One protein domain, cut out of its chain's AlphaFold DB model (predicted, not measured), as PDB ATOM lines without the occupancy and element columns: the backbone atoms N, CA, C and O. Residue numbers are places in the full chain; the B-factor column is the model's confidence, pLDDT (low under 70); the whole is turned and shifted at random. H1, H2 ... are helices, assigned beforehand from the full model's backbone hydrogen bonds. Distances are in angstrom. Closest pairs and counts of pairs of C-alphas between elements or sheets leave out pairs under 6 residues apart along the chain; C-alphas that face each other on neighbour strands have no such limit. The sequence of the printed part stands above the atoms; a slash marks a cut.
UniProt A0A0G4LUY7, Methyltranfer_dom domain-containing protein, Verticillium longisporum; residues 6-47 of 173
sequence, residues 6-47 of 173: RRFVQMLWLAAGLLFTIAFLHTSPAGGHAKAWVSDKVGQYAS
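Overview. This is residues 6 to 47 of the 173 residues of the protein "Methyltranfer_dom domain-containing protein" of Verticillium longisporum (UniProt A0A0G4LUY7). Two helices, H1 and then H2, meet near their ends in an open L, with a tight turn at the corner and the two arms reaching away from each other. The printed part has 42 residues with two named helices and no named strand; its class is all helix. It is extended, with a radius of gyration of the C-alphas of 14.5 A, and flat, spanning 43 by 25 by 7 A.

Arrangement. H1, residues 6 to 27, and H2, residues 30 to 47, are close but not clearly touching, with 1 pair of C-alphas within 8 A. The closest C-alphas, those of Leu 25 and Gly 31, are 5.0 A apart. Their lines stand about perpendicular, at 82 degrees. Residues 6 to 21 of H1 and 36 to 47 of H2 stand free. In H1 and H2 every O i to N i+4 pair is within hydrogen-bond range.

Along the chain. H1 measures 31.5 A from C-alpha 6 at (-72.489, 45.799, -1.574) to C-alpha 27 at (-67.957, 25.886, 22.438). H2 measures 25.0 A and ends with C-alpha 47 at (-64.402, 3.408, 4.835).

Size, cuts and confidence. The C-alphas farthest apart, those of Arg 6 and Ser 47, are 43.6 A apart. The printed part has no cut, and the link from H1 to H2 is tight. Mean pLDDT of the printed part is 73.8; residues 26 to 36 and 40 to 47 are under 70.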
ATOM      1  N   ARG A   6     -71.407  46.560  -2.219       79.31
ATOM      2  CA  ARG A   6     -72.489  45.799  -1.574       79.31
ATOM      3  C   ARG A   6     -72.234  44.291  -1.554       79.31
ATOM      4  O   ARG A   6     -72.520  43.654  -0.548       79.31
ATOM      5  N   ARG A   7     -71.660  43.725  -2.622       77.81
ATOM      6  CA  ARG A   7     -71.320  42.292  -2.682       77.81
ATOM      7  C   ARG A   7     -70.153  41.955  -1.760       77.81
ATOM      8  O   ARG A   7     -70.154  40.896  -1.149       77.81
ATOM      9  N   PHE A   8     -69.192  42.868  -1.622       81.38
ATOM     10  CA  PHE A   8     -68.067  42.696  -0.704       81.38
ATOM     11  C   PHE A   8     -68.525  42.694   0.761       81.38
ATOM     12  O   PHE A   8     -68.154  41.810   1.526       81.38
ATOM     13  N   VAL A   9     -69.416  43.620   1.129       86.62
ATOM     14  CA  VAL A   9     -70.019  43.657   2.470       86.62
ATOM     15  C   VAL A   9     -70.875  42.413   2.728       86.62
ATOM     16  O   VAL A   9     -70.767  41.817   3.793       86.62
ATOM     17  N   GLN A  10     -71.665  41.954   1.753       86.12
ATOM     18  CA  GLN A  10     -72.421  40.699   1.873       86.12
ATOM     19  C   GLN A  10     -71.509  39.481   2.081       86.12
ATOM     20  O   GLN A  10     -71.785  38.658   2.947       86.12
ATOM     21  N   MET A  11     -70.402  39.389   1.340       88.06
ATOM     22  CA  MET A  11     -69.410  38.318   1.505       88.06
ATOM     23  C   MET A  11     -68.764  38.350   2.897       88.06
ATOM     24  O   MET A  11     -68.593  37.301   3.512       88.06
ATOM     25  N   LEU A  12     -68.465  39.542   3.425       91.19
ATOM     26  CA  LEU A  12     -67.937  39.712   4.781       91.19
ATOM     27  C   LEU A  12     -68.938  39.274   5.858       91.19
ATOM     28  O   LEU A  12     -68.547  38.594   6.801       91.19
ATOM     29  N   TRP A  13     -70.224  39.603   5.708       91.75
ATOM     30  CA  TRP A  13     -71.270  39.158   6.639       91.75
ATOM     31  C   TRP A  13     -71.478  37.642   6.608       91.75
ATOM     32  O   TRP A  13     -71.640  37.027   7.660       91.75
ATOM     33  N   LEU A  14     -71.423  37.026   5.426       92.69
ATOM     34  CA  LEU A  14     -71.495  35.570   5.291       92.69
ATOM     35  C   LEU A  14     -70.277  34.884   5.919       92.69
ATOM     36  O   LEU A  14     -70.438  33.896   6.633       92.69
ATOM     37  N   ALA A  15     -69.076  35.427   5.712       90.44
ATOM     38  CA  ALA A  15     -67.858  34.916   6.333       90.44
ATOM     39  C   ALA A  15     -67.897  35.055   7.863       90.44
ATOM     40  O   ALA A  15     -67.569  34.108   8.573       90.44
ATOM     41  N   ALA A  16     -68.363  36.195   8.381       92.94
ATOM     42  CA  ALA A  16     -68.535  36.407   9.816       92.94
ATOM     43  C   ALA A  16     -69.578  35.449  10.417       92.94
ATOM     44  O   ALA A  16     -69.329  34.855  11.464       92.94
ATOM     45  N   GLY A  17     -70.706  35.240   9.731       91.19
ATOM     46  CA  GLY A  17     -71.728  34.272  10.135       91.19
ATOM     47  C   GLY A  17     -71.202  32.837  10.160       91.19
ATOM     48  O   GLY A  17     -71.434  32.120  11.129       91.19
ATOM     49  N   LEU A  18     -70.431  32.434   9.145       90.75
ATOM     50  CA  LEU A  18     -69.785  31.118   9.083       90.75
ATOM     51  C   LEU A  18     -68.773  30.920  10.221       90.75
ATOM     52  O   LEU A  18     -68.738  29.871  10.856       90.75
ATOM     53  N   LEU A  19     -67.952  31.929  10.509       89.38
ATOM     54  CA  LEU A  19     -66.988  31.854  11.607       89.38
ATOM     55  C   LEU A  19     -67.689  31.780  12.968       89.38
ATOM     56  O   LEU A  19     -67.250  31.036  13.843       89.38
ATOM     57  N   PHE A  20     -68.805  32.494  13.132       87.56
ATOM     58  CA  PHE A  20     -69.598  32.459  14.357       87.56
ATOM     59  C   PHE A  20     -70.269  31.096  14.574       87.56
ATOM     60  O   PHE A  20     -70.260  30.584  15.693       87.56
ATOM     61  N   THR A  21     -70.798  30.462  13.522       81.44
ATOM     62  CA  THR A  21     -71.384  29.113  13.629       81.44
ATOM     63  C   THR A  21     -70.329  28.055  13.932       81.44
ATOM     64  O   THR A  21     -70.569  27.189  14.772       81.44
ATOM     65  N   ILE A  22     -69.142  28.152  13.323       81.19
ATOM     66  CA  ILE A  22     -68.005  27.281  13.644       81.19
ATOM     67  C   ILE A  22     -67.622  27.454  15.120       81.19
ATOM     68  O   ILE A  22     -67.582  26.471  15.857       81.19
ATOM     69  N   ALA A  23     -67.421  28.688  15.589       81.81
ATOM     70  CA  ALA A  23     -67.080  28.957  16.986       81.81
ATOM     71  C   ALA A  23     -68.143  28.418  17.961       81.81
ATOM     72  O   ALA A  23     -67.797  27.744  18.930       81.81
ATOM     73  N   PHE A  24     -69.430  28.621  17.662       77.12
ATOM     74  CA  PHE A  24     -70.541  28.129  18.478       77.12
ATOM     75  C   PHE A  24     -70.593  26.594  18.563       77.12
ATOM     76  O   PHE A  24     -70.871  26.030  19.626       77.12
ATOM     77  N   LEU A  25     -70.276  25.902  17.464       70.56
ATOM     78  CA  LEU A  25     -70.148  24.442  17.431       70.56
ATOM     79  C   LEU A  25     -68.925  23.945  18.212       70.56
ATOM     80  O   LEU A  25     -68.961  22.845  18.756       70.56
ATOM     81  N   HIS A  26     -67.857  24.741  18.298       68.69
ATOM     82  CA  HIS A  26     -66.676  24.409  19.096       68.69
ATOM     83  C   HIS A  26     -66.888  24.609  20.604       68.69
ATOM     84  O   HIS A  26     -66.280  23.881  21.386       68.69
ATOM     85  N   THR A  27     -67.733  25.557  21.018       69.94
ATOM     86  CA  THR A  27     -67.957  25.886  22.438       69.94
ATOM     87  C   THR A  27     -69.151  25.171  23.069       69.94
ATOM     88  O   THR A  27     -69.271  25.149  24.291       69.94
ATOM     89  N   SER A  28     -70.054  24.597  22.268       63.25
ATOM     90  CA  SER A  28     -71.259  23.939  22.783       63.25
ATOM     91  C   SER A  28     -70.989  22.487  23.217       63.25
ATOM     92  O   SER A  28     -70.349  21.747  22.468       63.25
ATOM     93  N   PRO A  29     -71.565  21.999  24.336       59.19
ATOM     94  CA  PRO A  29     -71.485  20.585  24.744       59.19
ATOM     95  C   PRO A  29     -72.066  19.623  23.690       59.19
ATOM     96  O   PRO A  29     -71.627  18.483  23.550       59.19
ATOM     97  N   ALA A  30     -73.014  20.111  22.884       57.25
ATOM     98  CA  ALA A  30     -73.577  19.413  21.729       57.25
ATOM     99  C   ALA A  30     -72.581  19.240  20.560       57.25
ATOM    100  O   ALA A  30     -72.767  18.364  19.718       57.25
ATOM    101  N   GLY A  31     -71.500  20.029  20.518       57.16
ATOM    102  CA  GLY A  31     -70.429  19.920  19.526       57.16
ATOM    103  C   GLY A  31     -69.626  18.625  19.650       57.16
ATOM    104  O   GLY A  31     -69.159  18.099  18.644       57.16
ATOM    105  N   GLY A  32     -69.530  18.061  20.861       63.53
ATOM    106  CA  GLY A  32     -68.946  16.736  21.091       63.53
ATOM    107  C   GLY A  32     -69.784  15.622  20.461       63.53
ATOM    108  O   GLY A  32     -69.250  14.790  19.731       63.53
ATOM    109  N   HIS A  33     -71.106  15.663  20.653       62.03
ATOM    110  CA  HIS A  33     -72.041  14.719  20.031       62.03
ATOM    111  C   HIS A  33     -72.097  14.869  18.508       62.03
ATOM    112  O   HIS A  33     -72.108  13.866  17.798       62.03
ATOM    113  N   ALA A  34     -72.069  16.101  17.993       64.25
ATOM    114  CA  ALA A  34     -72.016  16.354  16.558       64.25
ATOM    115  C   ALA A  34     -70.691  15.881  15.941       64.25
ATOM    116  O   ALA A  34     -70.710  15.227  14.904       64.25
ATOM    117  N   LYS A  35     -69.541  16.129  16.585       66.62
ATOM    118  CA  LYS A  35     -68.241  15.608  16.128       66.62
ATOM    119  C   LYS A  35     -68.191  14.085  16.151       66.62
ATOM    120  O   LYS A  35     -67.701  13.502  15.192       66.62
ATOM    121  N   ALA A  36     -68.710  13.452  17.202       65.62
ATOM    122  CA  ALA A  36     -68.777  11.997  17.294       65.62
ATOM    123  C   ALA A  36     -69.679  11.409  16.197       65.62
ATOM    124  O   ALA A  36     -69.269  10.488  15.502       65.62
ATOM    125  N   TRP A  37     -70.860  11.992  15.976       70.19
ATOM    126  CA  TRP A  37     -71.796  11.558  14.939       70.19
ATOM    127  C   TRP A  37     -71.260  11.785  13.517       70.19
ATOM    128  O   TRP A  37     -71.381  10.906  12.668       70.19
ATOM    129  N   VAL A  38     -70.621  12.932  13.256       72.00
ATOM    130  CA  VAL A  38     -69.971  13.220  11.968       72.00
ATOM    131  C   VAL A  38     -68.775  12.297  11.755       72.00
ATOM    132  O   VAL A  38     -68.637  11.758  10.670       72.00
ATOM    133  N   SER A  39     -67.934  12.065  12.764       71.81
ATOM    134  CA  SER A  39     -66.800  11.139  12.654       71.81
ATOM    135  C   SER A  39     -67.256   9.700  12.411       71.81
ATOM    136  O   SER A  39     -66.653   9.010  11.596       71.81
ATOM    137  N   ASP A  40     -68.321   9.257  13.081       69.56
ATOM    138  CA  ASP A  40     -68.906   7.927  12.905       69.56
ATOM    139  C   ASP A  40     -69.506   7.775  11.500       69.56
ATOM    140  O   ASP A  40     -69.137   6.871  10.754       69.56
ATOM    141  N   LYS A  41     -70.346   8.724  11.065       68.88
ATOM    142  CA  LYS A  41     -70.987   8.663   9.744       68.88
ATOM    143  C   LYS A  41     -70.020   8.903   8.593       68.88
ATOM    144  O   LYS A  41     -70.018   8.128   7.642       68.88
ATOM    145  N   VAL A  42     -69.177   9.932   8.659       65.12
ATOM    146  CA  VAL A  42     -68.176  10.220   7.617       65.12
ATOM    147  C   VAL A  42     -67.098   9.140   7.589       65.12
ATOM    148  O   VAL A  42     -66.696   8.739   6.500       65.12
ATOM    149  N   GLY A  43     -66.691   8.595   8.740       59.78
ATOM    150  CA  GLY A  43     -65.812   7.427   8.806       59.78
ATOM    151  C   GLY A  43     -66.437   6.200   8.141       59.78
ATOM    152  O   GLY A  43     -65.770   5.510   7.375       59.78
ATOM    153  N   GLN A  44     -67.742   5.982   8.335       56.78
ATOM    154  CA  GLN A  44     -68.489   4.901   7.692       56.78
ATOM    155  C   GLN A  44     -68.577   5.080   6.165       56.78
ATOM    156  O   GLN A  44     -68.384   4.111   5.438       56.78
ATOM    157  N   TYR A  45     -68.794   6.298   5.653       55.25
ATOM    158  CA  TYR A  45     -68.828   6.559   4.204       55.25
ATOM    159  C   TYR A  45     -67.439   6.546   3.547       55.25
ATOM    160  O   TYR A  45     -67.287   5.994   2.460       55.25
ATOM    161  N   ALA A  46     -66.413   7.087   4.209       53.81
ATOM    162  CA  ALA A  46     -65.034   7.055   3.718       53.81
ATOM    163  C   ALA A  46     -64.430   5.635   3.764       53.81
ATOM    164  O   ALA A  46     -63.634   5.259   2.902       53.81
ATOM    165  N   SER A  47     -64.847   4.803   4.725       51.44
ATOM    166  CA  SER A  47     -64.402   3.408   4.835       51.44
ATOM    167  C   SER A  47     -64.977   2.495   3.749       51.44
ATOM    168  O   SER A  47     -64.353   1.480   3.435       51.44
TER     169      SER A  47